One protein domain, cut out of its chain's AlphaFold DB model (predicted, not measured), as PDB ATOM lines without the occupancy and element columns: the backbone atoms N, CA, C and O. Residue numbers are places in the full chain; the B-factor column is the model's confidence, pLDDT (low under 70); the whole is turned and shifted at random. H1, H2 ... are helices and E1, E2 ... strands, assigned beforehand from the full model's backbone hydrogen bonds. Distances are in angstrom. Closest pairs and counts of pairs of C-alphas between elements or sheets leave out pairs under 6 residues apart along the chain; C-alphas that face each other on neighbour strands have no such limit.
ATOM      1  N   SER A   2     -10.063 -67.598   7.855       53.06
ATOM      2  CA  SER A   2     -10.688 -67.823   9.166       53.06
ATOM      3  C   SER A   2     -12.193 -68.150   9.080       53.06
ATOM      4  O   SER A   2     -12.996 -67.233   8.901       53.06
ATOM      5  N   PRO A   3     -12.610 -69.418   9.278       69.44
ATOM      6  CA  PRO A   3     -14.029 -69.794   9.331       69.44
ATOM      7  C   PRO A   3     -14.747 -69.228  10.572       69.44
ATOM      8  O   PRO A   3     -15.964 -69.323  10.685       69.44
ATOM      9  N   HIS A   4     -14.001 -68.599  11.484       82.56
ATOM     10  CA  HIS A   4     -14.485 -68.092  12.765       82.56
ATOM     11  C   HIS A   4     -15.474 -66.930  12.668       82.56
ATOM     12  O   HIS A   4     -16.288 -66.764  13.570       82.56
ATOM     13  N   LEU A   5     -15.431 -66.120  11.603       83.50
ATOM     14  CA  LEU A   5     -16.416 -65.047  11.467       83.50
ATOM     15  C   LEU A   5     -17.790 -65.638  11.139       83.50
ATOM     16  O   LEU A   5     -18.768 -65.289  11.783       83.50
ATOM     17  N   LEU A   6     -17.846 -66.573  10.185       83.50
ATOM     18  CA  LEU A   6     -19.087 -67.187   9.700       83.50
ATOM     19  C   LEU A   6     -19.753 -68.115  10.722       83.50
ATOM     20  O   LEU A   6     -20.949 -68.358  10.615       83.50
ATOM     21  N   SER A   7     -19.010 -68.604  11.719       90.94
ATOM     22  CA  SER A   7     -19.581 -69.371  12.834       90.94
ATOM     23  C   SER A   7     -20.379 -68.517  13.826       90.94
ATOM     24  O   SER A   7     -21.044 -69.068  14.698       90.94
ATOM     25  N   LEU A   8     -20.306 -67.184  13.735       90.31
ATOM     26  CA  LEU A   8     -21.064 -66.295  14.609       90.31
ATOM     27  C   LEU A   8     -22.525 -66.159  14.142       90.31
ATOM     28  O   LEU A   8     -22.783 -66.101  12.932       90.31
ATOM     29  N   PRO A   9     -23.479 -66.006  15.078       91.94
ATOM     30  CA  PRO A   9     -24.845 -65.609  14.760       91.94
ATOM     31  C   PRO A   9     -24.896 -64.351  13.869       91.94
ATOM     32  O   PRO A   9     -24.046 -63.460  14.028       91.94
ATOM     33  N   PRO A  10     -25.865 -64.251  12.939       86.19
ATOM     34  CA  PRO A  10     -25.984 -63.119  12.017       86.19
ATOM     35  C   PRO A  10     -25.991 -61.753  12.714       86.19
ATOM     36  O   PRO A  10     -25.350 -60.819  12.243       86.19
ATOM     37  N   GLU A  11     -26.629 -61.633  13.877       88.31
ATOM     38  CA  GLU A  11     -26.759 -60.377  14.623       88.31
ATOM     39  C   GLU A  11     -25.396 -59.851  15.091       88.31
ATOM     40  O   GLU A  11     -25.122 -58.650  15.023       88.31
ATOM     41  N   LEU A  12     -24.513 -60.750  15.542       91.19
ATOM     42  CA  LEU A  12     -23.154 -60.386  15.943       91.19
ATOM     43  C   LEU A  12     -22.309 -60.005  14.732       91.19
ATOM     44  O   LEU A  12     -21.545 -59.043  14.804       91.19
ATOM     45  N   ARG A  13     -22.475 -60.706  13.608       89.00
ATOM     46  CA  ARG A  13     -21.782 -60.362  12.361       89.00
ATOM     47  C   ARG A  13     -22.202 -58.999  11.840       89.00
ATOM     48  O   ARG A  13     -21.328 -58.200  11.529       89.00
ATOM     49  N   LEU A  14     -23.500 -58.690  11.846       83.25
ATOM     50  CA  LEU A  14     -24.018 -57.367  11.491       83.25
ATOM     51  C   LEU A  14     -23.426 -56.270  12.381       83.25
ATOM     52  O   LEU A  14     -22.990 -55.242  11.864       83.25
ATOM     53  N   ARG A  15     -23.320 -56.498  13.697       87.31
ATOM     54  CA  ARG A  15     -22.638 -55.558  14.605       87.31
ATOM     55  C   ARG A  15     -21.159 -55.397  14.266       87.31
ATOM     56  O   ARG A  15     -20.678 -54.273  14.238       87.31
ATOM     57  N   ILE A  16     -20.441 -56.485  13.983       87.38
ATOM     58  CA  ILE A  16     -19.030 -56.422  13.573       87.38
ATOM     59  C   ILE A  16     -18.892 -55.631  12.270       87.38
ATOM     60  O   ILE A  16     -18.050 -54.743  12.192       87.38
ATOM     61  N   TYR A  17     -19.737 -55.896  11.271       82.94
ATOM     62  CA  TYR A  17     -19.751 -55.134  10.024       82.94
ATOM     63  C   TYR A  17     -20.013 -53.652  10.285       82.94
ATOM     64  O   TYR A  17     -19.320 -52.823   9.712       82.94
ATOM     65  N   PHE A  18     -20.922 -53.316  11.202       79.12
ATOM     66  CA  PHE A  18     -21.195 -51.934  11.597       79.12
ATOM     67  C   PHE A  18     -19.990 -51.223  12.240       79.12
ATOM     68  O   PHE A  18     -19.888 -50.008  12.139       79.12
ATOM     69  N   TYR A  19     -19.075 -51.955  12.885       82.00
ATOM     70  CA  TYR A  19     -17.828 -51.392  13.424       82.00
ATOM     71  C   TYR A  19     -16.681 -51.356  12.407       82.00
ATOM     72  O   TYR A  19     -15.844 -50.455  12.455       82.00
ATOM     73  N   LEU A  20     -16.596 -52.357  11.524       75.25
ATOM     74  CA  LEU A  20     -15.549 -52.455  10.498       75.25
ATOM     75  C   LEU A  20     -15.777 -51.478   9.355       75.25
ATOM     76  O   LEU A  20     -14.832 -50.943   8.776       75.25
ATOM     77  N   ILE A  21     -17.041 -51.278   9.014       67.94
ATOM     78  CA  ILE A  21     -17.450 -50.203   8.145       67.94
ATOM     79  C   ILE A  21     -17.409 -48.954   9.025       67.94
ATOM     80  O   ILE A  21     -18.078 -48.948  10.057       67.94
ATOM     81  N   PRO A  22     -16.621 -47.915   8.692       60.09
ATOM     82  CA  PRO A  22     -16.660 -46.683   9.466       60.09
ATOM     83  C   PRO A  22     -18.115 -46.212   9.613       60.09
ATOM     84  O   PRO A  22     -18.964 -46.595   8.807       60.09
ATOM     85  N   ASN A  23     -18.412 -45.388  10.625       56.59
ATOM     86  CA  ASN A  23     -19.704 -44.703  10.758       56.59
ATOM     87  C   ASN A  23     -19.878 -43.772   9.552       56.59
ATOM     88  O   ASN A  23     -19.591 -42.578   9.583       56.59
ATOM     89  N   ILE A  24     -20.229 -44.380   8.435       51.66
ATOM     90  CA  ILE A  24     -20.303 -43.777   7.138       51.66
ATOM     91  C   ILE A  24     -21.733 -43.287   7.101       51.66
ATOM     92  O   ILE A  24     -22.653 -44.112   7.052       51.66
ATOM     93  N   PRO A  25     -21.954 -41.967   7.200       56.59
ATOM     94  CA  PRO A  25     -23.301 -41.457   7.066       56.59
ATOM     95  C   PRO A  25     -23.833 -41.984   5.733       56.59
ATOM     96  O   PRO A  25     -23.082 -42.061   4.767       56.59
ATOM     97  N   LEU A  26     -25.105 -42.367   5.650       48.00
ATOM     98  CA  LEU A  26     -25.708 -42.857   4.397       48.00
ATOM     99  C   LEU A  26     -25.624 -41.827   3.247       48.00
ATOM    100  O   LEU A  26     -25.950 -42.137   2.107       48.00
ATOM    101  N   SER A  27     -25.174 -40.605   3.551       46.28
ATOM    102  CA  SER A  27     -24.743 -39.574   2.608       46.28
ATOM    103  C   SER A  27     -23.385 -39.840   1.948       46.28
ATOM    104  O   SER A  27     -22.993 -39.093   1.059       46.28
ATOM    105  N   SER A  28     -22.630 -40.832   2.410       52.62
ATOM    106  CA  SER A  28     -21.353 -41.232   1.842       52.62
ATOM    107  C   SER A  28     -21.536 -42.386   0.852       52.62
ATOM    108  O   SER A  28     -22.515 -43.133   0.909       52.62
ATOM    109  N   PRO A  29     -20.580 -42.556  -0.068       56.78
ATOM    110  CA  PRO A  29     -20.731 -43.410  -1.229       56.78
ATOM    111  C   PRO A  29     -21.062 -44.872  -0.912       56.78
ATOM    112  O   PRO A  29     -20.366 -45.522  -0.129       56.78
ATOM    113  N   ALA A  30     -21.996 -45.458  -1.674       57.66
ATOM    114  CA  ALA A  30     -22.174 -46.913  -1.738       57.66
ATOM    115  C   ALA A  30     -20.866 -47.645  -2.112       57.66
ATOM    116  O   ALA A  30     -20.684 -48.807  -1.741       57.66
ATOM    117  N   THR A  31     -19.914 -46.958  -2.772       59.84
ATOM    118  CA  THR A  31     -18.566 -47.481  -3.065       59.84
ATOM    119  C   THR A  31     -17.824 -47.954  -1.817       59.84
ATOM    120  O   THR A  31     -17.047 -48.901  -1.910       59.84
ATOM    121  N   GLN A  32     -18.112 -47.386  -0.642       63.94
ATOM    122  CA  GLN A  32     -17.478 -47.791   0.616       63.94
ATOM    123  C   GLN A  32     -17.978 -49.159   1.107       63.94
ATOM    124  O   GLN A  32     -17.199 -49.948   1.636       63.94
ATOM    125  N   PHE A  33     -19.240 -49.499   0.832       68.88
ATOM    126  CA  PHE A  33     -19.806 -50.824   1.107       68.88
ATOM    127  C   PHE A  33     -19.565 -51.813  -0.035       68.88
ATOM    128  O   PHE A  33     -19.703 -53.018   0.151       68.88
ATOM    129  N   THR A  34     -19.200 -51.325  -1.222       72.69
ATOM    130  CA  THR A  34     -19.064 -52.155  -2.426       72.69
ATOM    131  C   THR A  34     -17.969 -53.205  -2.235       72.69
ATOM    132  O   THR A  34     -18.176 -54.367  -2.557       72.69
ATOM    133  N   GLY A  35     -16.845 -52.863  -1.601       76.38
ATOM    134  CA  GLY A  35     -15.825 -53.866  -1.269       76.38
ATOM    135  C   GLY A  35     -16.383 -55.015  -0.421       76.38
ATOM    136  O   GLY A  35     -16.158 -56.183  -0.733       76.38
ATOM    137  N   LEU A  36     -17.182 -54.696   0.601       76.94
ATOM    138  CA  LEU A  36     -17.766 -55.693   1.496       76.94
ATOM    139  C   LEU A  36     -18.878 -56.504   0.815       76.94
ATOM    140  O   LEU A  36     -18.870 -57.731   0.885       76.94
ATOM    141  N   LEU A  37     -19.788 -55.845   0.095       79.94
ATOM    142  CA  LEU A  37     -20.901 -56.487  -0.613       79.94
ATOM    143  C   LEU A  37     -20.440 -57.452  -1.704       79.94
ATOM    144  O   LEU A  37     -21.101 -58.455  -1.964       79.94
ATOM    145  N   TYR A  38     -19.317 -57.153  -2.355       81.50
ATOM    146  CA  TYR A  38     -18.768 -58.002  -3.411       81.50
ATOM    147  C   TYR A  38     -17.714 -58.992  -2.897       81.50
ATOM    148  O   TYR A  38     -17.265 -59.840  -3.664       81.50
ATOM    149  N   SER A  39     -17.361 -58.949  -1.605       82.12
ATOM    150  CA  SER A  39     -16.397 -59.887  -1.014       82.12
ATOM    151  C   SER A  39     -16.951 -61.310  -0.863       82.12
ATOM    152  O   SER A  39     -16.237 -62.281  -1.102       82.12
ATOM    153  N   CYS A  40     -18.222 -61.458  -0.470       84.31
ATOM    154  CA  CYS A  40     -18.833 -62.758  -0.195       84.31
ATOM    155  C   CYS A  40     -20.353 -62.722  -0.406       84.31
ATOM    156  O   CYS A  40     -21.044 -61.853   0.129       84.31
ATOM    157  N   LYS A  41     -20.892 -63.717  -1.129       88.00
ATOM    158  CA  LYS A  41     -22.341 -63.849  -1.387       88.00
ATOM    159  C   LYS A  41     -23.168 -63.936  -0.099       88.00
ATOM    160  O   LYS A  41     -24.263 -63.391  -0.057       88.00
ATOM    161  N   TYR A  42     -22.635 -64.587   0.935       87.25
ATOM    162  CA  TYR A  42     -23.331 -64.768   2.210       87.25
ATOM    163  C   TYR A  42     -23.393 -63.475   3.034       87.25
ATOM    164  O   TYR A  42     -24.446 -63.099   3.540       87.25
ATOM    165  N   ILE A  43     -22.284 -62.731   3.083       85.44
ATOM    166  CA  ILE A  43     -22.242 -61.400   3.708       85.44
ATOM    167  C   ILE A  43     -23.212 -60.454   2.995       85.44
ATOM    168  O   ILE A  43     -23.955 -59.714   3.635       85.44
ATOM    169  N   ARG A  44     -23.254 -60.519   1.659       88.69
ATOM    170  CA  ARG A  44     -24.203 -59.745   0.862       88.69
ATOM    171  C   ARG A  44     -25.652 -60.055   1.219       88.69
ATOM    172  O   ARG A  44     -26.404 -59.113   1.433       88.69
ATOM    173  N   SER A  45     -26.043 -61.330   1.298       90.44
ATOM    174  CA  SER A  45     -27.430 -61.696   1.622       90.44
ATOM    175  C   SER A  45     -27.881 -61.201   2.998       90.44
ATOM    176  O   SER A  45     -29.071 -60.985   3.197       90.44
ATOM    177  N   GLU A  46     -26.949 -60.989   3.928       89.56
ATOM    178  CA  GLU A  46     -27.252 -60.465   5.264       89.56
ATOM    179  C   GLU A  46     -27.300 -58.942   5.319       89.56
ATOM    180  O   GLU A  46     -28.153 -58.376   5.996       89.56
ATOM    181  N   LEU A  47     -26.391 -58.269   4.614       87.31
ATOM    182  CA  LEU A  47     -26.306 -56.809   4.625       87.31
ATOM    183  C   LEU A  47     -27.331 -56.143   3.714       87.31
ATOM    184  O   LEU A  47     -27.752 -55.020   3.986       87.31
ATOM    185  N   GLU A  48     -27.708 -56.799   2.618       89.81
ATOM    186  CA  GLU A  48     -28.578 -56.213   1.600       89.81
ATOM    187  C   GLU A  48     -29.925 -55.717   2.173       89.81
ATOM    188  O   GLU A  48     -30.254 -54.554   1.922       89.81
ATOM    189  N   PRO A  49     -30.662 -56.483   3.007       91.12
ATOM    190  CA  PRO A  49     -31.901 -56.002   3.626       91.12
ATOM    191  C   PRO A  49     -31.708 -54.766   4.519       91.12
ATOM    192  O   PRO A  49     -32.502 -53.826   4.454       91.12
ATOM    193  N   GLU A  50     -30.640 -54.735   5.322       88.69
ATOM    194  CA  GLU A  50     -30.346 -53.603   6.210       88.69
ATOM    195  C   GLU A  50     -29.970 -52.347   5.415       88.69
ATOM    196  O   GLU A  50     -30.439 -51.250   5.721       88.69
ATOM    197  N   ILE A  51     -29.199 -52.496   4.336       86.69
ATOM    198  CA  ILE A  51     -28.861 -51.385   3.438       86.69
ATOM    199  C   ILE A  51     -30.123 -50.827   2.779       86.69
ATOM    200  O   ILE A  51     -30.322 -49.613   2.790       86.69
ATOM    201  N   ILE A  52     -30.997 -51.686   2.244       90.94
ATOM    202  CA  ILE A  52     -32.255 -51.255   1.614       90.94
ATOM    203  C   ILE A  52     -33.109 -50.476   2.619       90.94
ATOM    204  O   ILE A  52     -33.577 -49.381   2.305       90.94
ATOM    205  N   LYS A  53     -33.261 -50.992   3.843       90.25
ATOM    206  CA  LYS A  53     -34.011 -50.342   4.925       90.25
ATOM    207  C   LYS A  53     -33.459 -48.955   5.256       90.25
ATOM    208  O   LYS A  53     -34.220 -47.990   5.334       90.25
ATOM    209  N   LEU A  54     -32.144 -48.843   5.428       87.50
ATOM    210  CA  LEU A  54     -31.469 -47.585   5.745       87.50
ATOM    211  C   LEU A  54     -31.573 -46.568   4.603       87.50
ATOM    212  O   LEU A  54     -31.908 -45.404   4.834       87.50
ATOM    213  N   MET A  55     -31.341 -46.998   3.363       88.56
ATOM    214  CA  MET A  55     -31.460 -46.124   2.196       88.56
ATOM    215  C   MET A  55     -32.907 -45.668   1.991       88.56
ATOM    216  O   MET A  55     -33.138 -44.492   1.719       88.56
ATOM    217  N   PHE A  56     -33.893 -46.542   2.192       91.94
ATOM    218  CA  PHE A  56     -35.300 -46.160   2.109       91.94
ATOM    219  C   PHE A  56     -35.690 -45.138   3.183       91.94
ATOM    220  O   PHE A  56     -36.372 -44.159   2.878       91.94
ATOM    221  N   ALA A  57     -35.209 -45.301   4.419       91.44
ATOM    222  CA  ALA A  57     -35.408 -44.313   5.477       91.44
ATOM    223  C   ALA A  57     -34.815 -42.940   5.101       91.44
ATOM    224  O   ALA A  57     -35.453 -41.907   5.315       91.44
ATOM    225  N   PHE A  58     -33.634 -42.919   4.472       91.00
ATOM    226  CA  PHE A  58     -33.040 -41.690   3.943       91.00
ATOM    227  C   PHE A  58     -33.901 -41.053   2.841       91.00
ATOM    228  O   PHE A  58     -34.190 -39.858   2.912       91.00
ATOM    229  N   LEU A  59     -34.369 -41.835   1.862       93.62
ATOM    230  CA  LEU A  59     -35.253 -41.341   0.797       93.62
ATOM    231  C   LEU A  59     -36.540 -40.735   1.374       93.62
ATOM    232  O   LEU A  59     -36.945 -39.646   0.972       93.62
ATOM    233  N   ARG A  60     -37.137 -41.378   2.385       94.81
ATOM    234  CA  ARG A  60     -38.300 -40.839   3.107       94.81
ATOM    235  C   ARG A  60     -37.992 -39.531   3.831       94.81
ATOM    236  O   ARG A  60     -38.813 -38.621   3.795       94.81
ATOM    237  N   SER A  61     -36.807 -39.394   4.421       94.12
ATOM    238  CA  SER A  61     -36.364 -38.126   5.012       94.12
ATOM    239  C   SER A  61     -36.199 -37.017   3.964       94.12
ATOM    240  O   SER A  61     -36.545 -35.865   4.220       94.12
ATOM    241  N   VAL A  62     -35.694 -37.333   2.767       93.50
ATOM    242  CA  VAL A  62     -35.628 -36.374   1.648       93.50
ATOM    243  C   VAL A  62     -37.037 -35.984   1.193       93.50
ATOM    244  O   VAL A  62     -37.305 -34.795   1.025       93.50
ATOM    245  N   GLN A  63     -37.949 -36.953   1.066       95.00
ATOM    246  CA  GLN A  63     -39.354 -36.720   0.722       95.00
ATOM    247  C   GLN A  63     -40.031 -35.756   1.700       95.00
ATOM    248  O   GLN A  63     -40.595 -34.750   1.276       95.00
ATOM    249  N   ASP A  64     -39.918 -36.033   2.999       94.75
ATOM    250  CA  ASP A  64     -40.513 -35.230   4.071       94.75
ATOM    251  C   ASP A  64     -39.927 -33.812   4.144       94.75
ATOM    252  O   ASP A  64     -40.652 -32.834   4.313       94.75
ATOM    253  N   ARG A  65     -38.611 -33.656   3.958       93.88
ATOM    254  CA  ARG A  65     -38.005 -32.317   3.903       93.88
ATOM    255  C   ARG A  65     -38.481 -31.527   2.690       93.88
ATOM    256  O   ARG A  65     -38.710 -30.328   2.816       93.88
ATOM    257  N   THR A  66     -38.634 -32.183   1.541       91.88
ATOM    258  CA  THR A  66     -39.064 -31.533   0.294       91.88
ATOM    259  C   THR A  66     -40.518 -31.070   0.385       91.88
ATOM    260  O   THR A  66     -40.808 -29.925   0.047       91.88
ATOM    261  N   SER A  67     -41.418 -31.897   0.932       91.25
ATOM    262  CA  SER A  67     -42.827 -31.518   1.124       91.25
ATOM    263  C   SER A  67     -43.001 -30.351   2.105       91.25
ATOM    264  O   SER A  67     -43.920 -29.548   1.960       91.25
ATOM    265  N   LYS A  68     -42.091 -30.207   3.078       92.81
ATOM    266  CA  LYS A  68     -42.088 -29.099   4.051       92.81
ATOM    267  C   LYS A  68     -41.519 -27.780   3.519       92.81
ATOM    268  O   LYS A  68     -41.770 -26.745   4.124       92.81
ATOM    269  N   SER A  69     -40.747 -27.788   2.433       87.38
ATOM    270  CA  SER A  69     -39.936 -26.634   1.992       87.38
ATOM    271  C   SER A  69     -40.526 -25.863   0.803       87.38
ATOM    272  O   SER A  69     -39.808 -25.165   0.093       87.38
ATOM    273  N   SER A  70     -41.841 -25.972   0.579       85.62
ATOM    274  CA  SER A  70     -42.565 -25.343  -0.546       85.62
ATOM    275  C   SER A  70     -42.055 -25.732  -1.944       85.62
ATOM    276  O   SER A  70     -42.520 -25.185  -2.946       85.62
ATOM    277  N   TYR A  71     -41.121 -26.682  -2.035       87.25
ATOM    278  CA  TYR A  71     -40.693 -27.266  -3.295       87.25
ATOM    279  C   TYR A  71     -41.747 -28.242  -3.818       87.25
ATOM    280  O   TYR A  71     -42.686 -28.631  -3.124       87.25
ATOM    281  N   ALA A  72     -41.587 -28.637  -5.080       86.75
ATOM    282  CA  ALA A  72     -42.424 -29.660  -5.684       86.75
ATOM    283  C   ALA A  72     -42.408 -30.952  -4.861       86.75
ATOM    284  O   ALA A  72     -41.331 -31.423  -4.486       86.75
ATOM    285  N   ASN A  73     -43.586 -31.542  -4.654       90.94
ATOM    286  CA  ASN A  73     -43.679 -32.849  -4.029       90.94
ATOM    287  C   ASN A  73     -42.898 -33.873  -4.848       90.94
ATOM    288  O   ASN A  73     -42.880 -33.847  -6.083       90.94
ATOM    289  N   ILE A  74     -42.248 -34.772  -4.121       93.88
ATOM    290  CA  ILE A  74     -41.532 -35.901  -4.688       93.88
ATOM    291  C   ILE A  74     -42.116 -37.185  -4.126       93.88
ATOM    292  O   ILE A  74     -42.472 -37.261  -2.948       93.88
ATOM    293  N   THR A  75     -42.167 -38.201  -4.969       94.81
ATOM    294  CA  THR A  75     -42.577 -39.545  -4.597       94.81
ATOM    295  C   THR A  75     -41.510 -40.512  -5.076       94.81
ATOM    296  O   THR A  75     -41.047 -40.443  -6.215       94.81
ATOM    297  N   PHE A  76     -41.088 -41.389  -4.171       94.56
ATOM    298  CA  PHE A  76     -40.140 -42.454  -4.460       94.56
ATOM    299  C   PHE A  76     -40.887 -43.777  -4.566       94.56
ATOM    300  O   PHE A  76     -41.735 -44.075  -3.718       94.56
ATOM    301  N   ASP A  77     -40.513 -44.591  -5.549       93.19
ATOM    302  CA  ASP A  77     -40.913 -45.995  -5.575       93.19
ATOM    303  C   ASP A  77     -40.318 -46.719  -4.356       93.19
ATOM    304  O   ASP A  77     -39.203 -46.423  -3.917       93.19
ATOM    305  N   THR A  78     -41.064 -47.667  -3.780       93.19
ATOM    306  CA  THR A  78     -40.556 -48.464  -2.652       93.19
ATOM    307  C   THR A  78     -39.552 -49.490  -3.184       93.19
ATOM    308  O   THR A  78     -39.938 -50.343  -3.982       93.19
ATOM    309  N   PRO A  79     -38.273 -49.435  -2.776       93.62
ATOM    310  CA  PRO A  79     -37.272 -50.367  -3.268       93.62
ATOM    311  C   PRO A  79     -37.422 -51.733  -2.591       93.62
ATOM    312  O   PRO A  79     -37.564 -51.813  -1.370       93.62
ATOM    313  N   HIS A  80     -37.327 -52.812  -3.370       92.56
ATOM    314  CA  HIS A  80     -37.406 -54.188  -2.858       92.56
ATOM    315  C   HIS A  80     -36.069 -54.929  -2.924       92.56
ATOM    316  O   HIS A  80     -35.849 -55.890  -2.189       92.56
ATOM    317  N   LYS A  81     -35.161 -54.478  -3.790       94.50
ATOM    318  CA  LYS A  81     -33.799 -55.006  -3.942       94.50
ATOM    319  C   LYS A  81     -32.796 -53.863  -4.027       94.50
ATOM    320  O   LYS A  81     -33.145 -52.743  -4.404       94.50
ATOM    321  N   LEU A  82     -31.520 -54.156  -3.773       90.12
ATOM    322  CA  LEU A  82     -30.457 -53.148  -3.844       90.12
ATOM    323  C   LEU A  82     -30.382 -52.477  -5.224       90.12
ATOM    324  O   LEU A  82     -30.103 -51.285  -5.335       90.12
ATOM    325  N   GLY A  83     -30.677 -53.238  -6.282       91.75
ATOM    326  CA  GLY A  83     -30.724 -52.724  -7.648       91.75
ATOM    327  C   GLY A  83     -31.743 -51.600  -7.855       91.75
ATOM    328  O   GLY A  83     -31.455 -50.694  -8.631       91.75
ATOM    329  N   ASP A  84     -32.881 -51.622  -7.155       93.25
ATOM    330  CA  ASP A  84     -33.910 -50.575  -7.269       93.25
ATOM    331  C   ASP A  84     -33.415 -49.272  -6.644       93.25
ATOM    332  O   ASP A  84     -33.595 -48.194  -7.198       93.25
ATOM    333  N   VAL A  85     -32.714 -49.383  -5.513       90.44
ATOM    334  CA  VAL A  85     -32.148 -48.221  -4.830       90.44
ATOM    335  C   VAL A  85     -31.045 -47.571  -5.664       90.44
ATOM    336  O   VAL A  85     -30.968 -46.349  -5.738       90.44
ATOM    337  N   LEU A  86     -30.193 -48.375  -6.308       89.06
ATOM    338  CA  LEU A  86     -29.116 -47.871  -7.168       89.06
ATOM    339  C   LEU A  86     -29.629 -47.292  -8.495       89.06
ATOM    340  O   LEU A  86     -28.933 -46.484  -9.109       89.06
ATOM    341  N   ASN A  87     -30.815 -47.701  -8.945       92.69
ATOM    342  CA  ASN A  87     -31.468 -47.206 -10.155       92.69
ATOM    343  C   ASN A  87     -32.751 -46.468  -9.776       92.69
ATOM    344  O   ASN A  87     -33.852 -46.853 -10.166       92.69
ATOM    345  N   LEU A  88     -32.586 -45.417  -8.976       93.31
ATOM    346  CA  LEU A  88     -33.689 -44.731  -8.332       93.31
ATOM    347  C   LEU A  88     -34.606 -44.069  -9.362       93.31
ATOM    348  O   LEU A  88     -34.158 -43.306 -10.225       93.31
ATOM    349  N   ARG A  89     -35.906 -44.324  -9.228       93.94
ATOM    350  CA  ARG A  89     -36.958 -43.621  -9.952       93.94
ATOM    351  C   ARG A  89     -37.688 -42.688  -8.995       93.94
ATOM    352  O   ARG A  89     -38.061 -43.068  -7.888       93.94
ATOM    353  N   VAL A  90     -37.841 -41.450  -9.438       94.25
ATOM    354  CA  VAL A  90     -38.503 -40.363  -8.726       94.25
ATOM    355  C   VAL A  90     -39.610 -39.831  -9.603       94.25
ATOM    356  O   VAL A  90     -39.381 -39.549 -10.777       94.25
ATOM    357  N   GLU A  91     -40.777 -39.633  -9.018       93.94
ATOM    358  CA  GLU A  91     -41.820 -38.791  -9.587       93.94
ATOM    359  C   GLU A  91     -41.768 -37.444  -8.875       93.94
ATOM    360  O   GLU A  91     -41.678 -37.385  -7.647       93.94
ATOM    361  N   ARG A  92     -41.739 -36.359  -9.645       91.19
ATOM    362  CA  ARG A  92     -41.591 -35.006  -9.114       91.19
ATOM    363  C   ARG A  92     -42.565 -34.066  -9.791       91.19
ATOM    364  O   ARG A  92     -42.507 -33.899 -11.007       91.19
ATOM    365  N   ASP A  93     -43.392 -33.404  -8.992       90.38
ATOM    366  CA  ASP A  93     -44.387 -32.471  -9.503       90.38
ATOM    367  C   ASP A  93     -43.748 -31.259 -10.198       90.38
ATOM    368  O   ASP A  93     -42.628 -30.834  -9.899       90.38
ATOM    369  N   SER A  94     -44.479 -30.662 -11.139       80.44
ATOM    370  CA  SER A  94     -44.081 -29.387 -11.741       80.44
ATOM    371  C   SER A  94     -44.470 -28.246 -10.801       80.44
ATOM    372  O   SER A  94     -45.548 -27.671 -10.917       80.44
ATOM    373  N   GLY A  95     -43.612 -27.955  -9.822       71.56
ATOM    374  CA  GLY A  95     -43.805 -26.828  -8.908       71.56
ATOM    375  C   GLY A  95     -43.552 -25.467  -9.581       71.56
ATOM    376  O   GLY A  95     -42.837 -25.401 -10.582       71.56
ATOM    377  N   PRO A  96     -44.073 -24.358  -9.022       63.12
ATOM    378  CA  PRO A  96     -43.908 -23.006  -9.575       63.12
ATOM    379  C   PRO A  96     -42.475 -22.439  -9.474       63.12
ATOM    380  O   PRO A  96     -42.224 -21.322  -9.922       63.12
ATOM    381  N   GLY A  97     -41.531 -23.183  -8.888       68.38
ATOM    382  CA  GLY A  97     -40.150 -22.757  -8.658       68.38
ATOM    383  C   GLY A  97     -39.122 -23.399  -9.593       68.38
ATOM    384  O   GLY A  97     -39.418 -24.288 -10.391       68.38
ATOM    385  N   ALA A  98     -37.867 -22.961  -9.463       66.75
ATOM    386  CA  ALA A  98     -36.741 -23.629 -10.106       66.75
ATOM    387  C   ALA A  98     -36.659 -25.079  -9.603       66.75
ATOM    388  O   ALA A  98     -36.490 -25.314  -8.409       66.75
ATOM    389  N   ILE A  99     -36.763 -26.039 -10.524       69.75
ATOM    390  CA  ILE A  99     -36.914 -27.476 -10.233       69.75
ATOM    391  C   ILE A  99     -35.696 -28.056  -9.473       69.75
ATOM    392  O   ILE A  99     -35.777 -29.161  -8.963       69.75
ATOM    393  N   TYR A 100     -34.591 -27.310  -9.327       79.06
ATOM    394  CA  TYR A 100     -33.373 -27.736  -8.624       79.06
ATOM    395  C   TYR A 100     -32.640 -26.541  -7.989       79.06
ATOM    396  O   TYR A 100     -31.536 -26.179  -8.405       79.06
ATOM    397  N   ALA A 101     -33.267 -25.868  -7.022       87.06
ATOM    398  CA  ALA A 101     -32.574 -24.842  -6.237       87.06
ATOM    399  C   ALA A 101     -31.422 -25.465  -5.424       87.06
ATOM    400  O   ALA A 101     -31.460 -26.641  -5.084       87.06
ATOM    401  N   ARG A 102     -30.392 -24.682  -5.080       87.00
ATOM    402  CA  ARG A 102     -29.253 -25.192  -4.292       87.00
ATOM    403  C   ARG A 102     -29.675 -25.706  -2.909       87.00
ATOM    404  O   ARG A 102     -29.086 -26.663  -2.419       87.00
ATOM    405  N   ASP A 103     -30.706 -25.087  -2.343       89.62
ATOM    406  CA  ASP A 103     -31.256 -25.415  -1.026       89.62
ATOM    407  C   ASP A 103     -32.376 -26.467  -1.093       89.62
ATOM    408  O   ASP A 103     -32.957 -26.828  -0.070       89.62
ATOM    409  N   ASP A 104     -32.672 -26.987  -2.289       90.44
ATOM    410  CA  ASP A 104     -33.644 -28.054  -2.481       90.44
ATOM    411  C   ASP A 104     -33.138 -29.353  -1.829       90.44
ATOM    412  O   ASP A 104     -32.090 -29.875  -2.237       90.44
ATOM    413  N   PRO A 105     -33.863 -29.933  -0.850       92.12
ATOM    414  CA  PRO A 105     -33.470 -31.187  -0.212       92.12
ATOM    415  C   PRO A 105     -33.265 -32.335  -1.205       92.12
ATOM    416  O   PRO A 105     -32.506 -33.261  -0.908       92.12
ATOM    417  N   PHE A 106     -33.876 -32.270  -2.391       91.56
ATOM    418  CA  PHE A 106     -33.659 -33.213  -3.485       91.56
ATOM    419  C   PHE A 106     -32.189 -33.311  -3.920       91.56
ATOM    420  O   PHE A 106     -31.734 -34.386  -4.314       91.56
ATOM    421  N   ILE A 107     -31.413 -32.228  -3.797       90.75
ATOM    422  CA  ILE A 107     -29.974 -32.209  -4.104       90.75
ATOM    423  C   ILE A 107     -29.205 -33.216  -3.239       90.75
ATOM    424  O   ILE A 107     -28.166 -33.718  -3.667       90.75
ATOM    425  N   ALA A 108     -29.740 -33.606  -2.075       89.69
ATOM    426  CA  ALA A 108     -29.165 -34.662  -1.245       89.69
ATOM    427  C   ALA A 108     -29.005 -35.999  -2.000       89.69
ATOM    428  O   ALA A 108     -28.076 -36.753  -1.714       89.69
ATOM    429  N   LEU A 109     -29.861 -36.276  -2.993       89.44
ATOM    430  CA  LEU A 109     -29.778 -37.483  -3.824       89.44
ATOM    431  C   LEU A 109     -28.556 -37.486  -4.746       89.44
ATOM    432  O   LEU A 109     -28.087 -38.556  -5.112       89.44
ATOM    433  N   LEU A 110     -28.009 -36.321  -5.106       84.81
ATOM    434  CA  LEU A 110     -26.811 -36.243  -5.951       84.81
ATOM    435  C   LEU A 110     -25.548 -36.705  -5.214       84.81
ATOM    436  O   LEU A 110     -24.563 -37.068  -5.852       84.81
ATOM    437  N   TYR A 111     -25.584 -36.718  -3.880       82.88
ATOM    438  CA  TYR A 111     -24.528 -37.304  -3.053       82.88
ATOM    439  C   TYR A 111     -24.700 -38.816  -2.883       82.88
ATOM    440  O   TYR A 111     -23.772 -39.501  -2.452       82.88
ATOM    441  N   MET A 112     -25.858 -39.367  -3.261       80.75
ATOM    442  CA  MET A 112     -25.999 -40.809  -3.393       80.75
ATOM    443  C   MET A 112     -25.276 -41.246  -4.667       80.75
ATOM    444  O   MET A 112     -25.510 -40.728  -5.756       80.75
ATOM    445  N   HIS A 113     -24.400 -42.241  -4.549       77.94
ATOM    446  CA  HIS A 113     -23.713 -42.842  -5.694       77.94
ATOM    447  C   HIS A 113     -24.652 -43.794  -6.448       77.94
ATOM    448  O   HIS A 113     -24.452 -45.009  -6.461       77.94
ATOM    449  N   LEU A 114     -25.704 -43.230  -7.035       85.31
ATOM    450  CA  LEU A 114     -26.672 -43.945  -7.852       85.31
ATOM    451  C   LEU A 114     -26.016 -44.371  -9.171       85.31
ATOM    452  O   LEU A 114     -25.256 -43.615  -9.781       85.31
ATOM    453  N   SER A 115     -26.340 -45.575  -9.631       87.44
ATOM    454  CA  SER A 115     -26.015 -46.015 -10.992       87.44
ATOM    455  C   SER A 115     -26.831 -45.234 -12.018       87.44
ATOM    456  O   SER A 115     -26.327 -44.892 -13.087       87.44
ATOM    457  N   SER A 116     -28.092 -44.955 -11.679       89.50
ATOM    458  CA  SER A 116     -29.020 -44.179 -12.493       89.50
ATOM    459  C   SER A 116     -30.018 -43.451 -11.599       89.50
ATOM    460  O   SER A 116     -30.520 -44.023 -10.633       89.50
ATOM    461  N   LEU A 117     -30.347 -42.211 -11.956       92.44
ATOM    462  CA  LEU A 117     -31.450 -41.446 -11.376       92.44
ATOM    463  C   LEU A 117     -32.421 -41.075 -12.496       92.44
ATOM    464  O   LEU A 117     -32.054 -40.335 -13.406       92.44
ATOM    465  N   THR A 118     -33.645 -41.593 -12.428       92.69
ATOM    466  CA  THR A 118     -34.724 -41.280 -13.372       92.69
ATOM    467  C   THR A 118     -35.718 -40.344 -12.712       92.69
ATOM    468  O   THR A 118     -36.355 -40.719 -11.733       92.69
ATOM    469  N   ILE A 119     -35.879 -39.146 -13.267       92.31
ATOM    470  CA  ILE A 119     -36.847 -38.158 -12.785       92.31
ATOM    471  C   ILE A 119     -38.014 -38.123 -13.761       92.31
ATOM    472  O   ILE A 119     -37.826 -37.829 -14.939       92.31
ATOM    473  N   GLN A 120     -39.207 -38.421 -13.270       91.62
ATOM    474  CA  GLN A 120     -40.445 -38.345 -14.020       91.62
ATOM    475  C   GLN A 120     -41.196 -37.092 -13.625       91.62
ATOM    476  O   GLN A 120     -41.512 -36.872 -12.459       91.62
ATOM    477  N   LEU A 121     -41.469 -36.274 -14.629       88.50
ATOM    478  CA  LEU A 121     -42.314 -35.105 -14.488       88.50
ATOM    479  C   LEU A 121     -43.751 -35.531 -14.809       88.50
ATOM    480  O   LEU A 121     -43.935 -36.286 -15.776       88.50
ATOM    481  N   PRO A 122     -44.763 -35.075 -14.047       83.00
ATOM    482  CA  PRO A 122     -46.148 -35.347 -14.377       83.00
ATOM    483  C   PRO A 122     -46.395 -34.888 -15.807       83.00
ATOM    484  O   PRO A 122     -45.950 -33.815 -16.231       83.00
ATOM    485  N   ARG A 123     -47.080 -35.733 -16.580       77.44
ATOM    486  CA  ARG A 123     -47.506 -35.333 -17.914       77.44
ATOM    487  C   ARG A 123     -48.420 -34.138 -17.731       77.44
ATOM    488  O   ARG A 123     -49.396 -34.226 -16.994       77.44
ATOM    489  N   PHE A 124     -48.095 -33.039 -18.402       74.38
ATOM    490  CA  PHE A 124     -49.040 -31.950 -18.556       74.38
ATOM    491  C   PHE A 124     -50.213 -32.515 -19.356       74.38
ATOM    492  O   PHE A 124     -50.149 -32.614 -20.581       74.38
ATOM    493  N   THR A 172     -37.228 -38.728 -19.568       47.81
ATOM    494  CA  THR A 172     -36.190 -39.406 -18.792       47.81
ATOM    495  C   THR A 172     -34.906 -38.592 -18.895       47.81
ATOM    496  O   THR A 172     -34.218 -38.618 -19.916       47.81
ATOM    497  N   ILE A 173     -34.577 -37.837 -17.847       57.28
ATOM    498  CA  ILE A 173     -33.257 -37.214 -17.732       57.28
ATOM    499  C   ILE A 173     -32.301 -38.282 -17.208       57.28
ATOM    500  O   ILE A 173     -32.366 -38.645 -16.038       57.28
ATOM    501  N   TYR A 174     -31.416 -38.787 -18.067       52.00
ATOM    502  CA  TYR A 174     -30.359 -39.702 -17.647       52.00
ATOM    503  C   TYR A 174     -29.219 -38.918 -17.001       52.00
ATOM    504  O   TYR A 174     -28.428 -38.267 -17.683       52.00
ATOM    505  N   TRP A 175     -29.113 -39.015 -15.679       52.81
ATOM    506  CA  TRP A 175     -27.888 -38.658 -14.973       52.81
ATOM    507  C   TRP A 175     -27.016 -39.899 -14.832       52.81
ATOM    508  O   TRP A 175     -27.299 -40.781 -14.023       52.81
ATOM    509  N   LYS A 176     -25.942 -39.961 -15.623       51.53
ATOM    510  CA  LYS A 176     -24.859 -40.918 -15.405       51.53
ATOM    511  C   LYS A 176     -23.777 -40.194 -14.616       51.53
ATOM    512  O   LYS A 176     -23.153 -39.271 -15.137       51.53
ATOM    513  N   ALA A 177     -23.589 -40.564 -13.352       51.00
ATOM    514  CA  ALA A 177     -22.495 -40.019 -12.559       51.00
ATOM    515  C   ALA A 177     -21.175 -40.374 -13.260       51.00
ATOM    516  O   ALA A 177     -20.835 -41.551 -13.393       51.00
ATOM    517  N   ALA A 178     -20.452 -39.367 -13.755       48.31
ATOM    518  CA  ALA A 178     -19.135 -39.564 -14.338       48.31
ATOM    519  C   ALA A 178     -18.189 -40.026 -13.222       48.31
ATOM    520  O   ALA A 178     -17.676 -39.220 -12.442       48.31
TER     521      ALA A 178
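What this domain is: This is residues 2 to 124 and 172 to 178 of the 186 residues of an uncharacterized protein of Byssothecium circinans (UniProt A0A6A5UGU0). A long, kinked helix, H3, is the spine of a rod; H2 folds back along its first part, with H1 near that same end, and a small sheet of three strands lies beside its later part, where H5 also packs on H3. The short H4 packs on H3 between the two ends. The printed part has 130 residues, with five named helices and three named strands in the order H1 H2 H3 E1 H4 E2 H5 E3; the sheet, in the order E1 E2 E3, is mixed, and the class is mostly helix. It is only just loose, close to compact, with a radius of gyration of the C-alphas of 17.1 A and spans of 58 by 25 by 25 A.

Where its parts are: H1 is residues 10 to 20, 15.0 A long, beginning at C-alpha 10, (-25.984, -63.119, 12.017). H2 is residues 31 to 39, 12.8 A. H3 is residues 41 to 68, 40.3 A, ending at C-alpha 68, (-42.088, -29.099, 4.051). E1 is residues 74 to 76, 6.7 A, H4 residues 82 to 86, 6.4 A, and E2 residues 87 to 92, 15.9 A. H5 is residues 105 to 111, 11.2 A. E3 is residues 116 to 120, 12.9 A, ending at C-alpha 120, (-40.445, -38.345, -14.020).

How they stand to each other: H3 is the hub, touching the four other helices, with a kink of 36 degrees near residue 48. H1 and H3 only just touch, with 3 pairs of C-alphas within 8 A, the closest those of Leu 14 and Leu 47 at 7.3 A. H2 and H3 form a helical hairpin at a shallow tilt of 25 degrees; their closest C-alphas, of Leu 37 and Arg 44, are 4.9 A apart. H4 touches H3 with the C-alphas of Leu 82 and Ile 52 closest, at 6.1 A. H5 touches H3 at a shallow tilt of 31 degrees, opposite ways, the C-alphas of Pro 105 and Thr 66 closest at 5.6 A. H3 only grazes the sheet, with residues 56 to 67. E1 and E2 are antiparallel, with N 75 and O 91 at 2.8 A. E2 and E3 are parallel, with N 120 and O 90 at 2.7 A; E2, H5 and E3 are a strand-helix-strand unit, two parallel neighbour strands with a helix between them along the chain, and its crossover is right-handed. Every O i to N i+4 pair is within hydrogen-bond range in H1 and H4, against 3 of 5 in H2, 22 of 24 in H3 and 0 of 3 in H5, where 4 of 4 O i to N i+3 pairs are.

The domain as a whole: The C-alphas farthest apart, of Ser 2 and Phe 124, are 59.4 A apart. Residues 125 to 171 are not printed, and C-alphas 124 and 172 are 14.9 A apart across the cut. The link from E2 to H5, residues 93 to 104, is long. The mean pLDDT of the printed part is 82.0, and it is under 70 at residues 2 to 3, 21 to 33, 96 to 99 and 172 to 178.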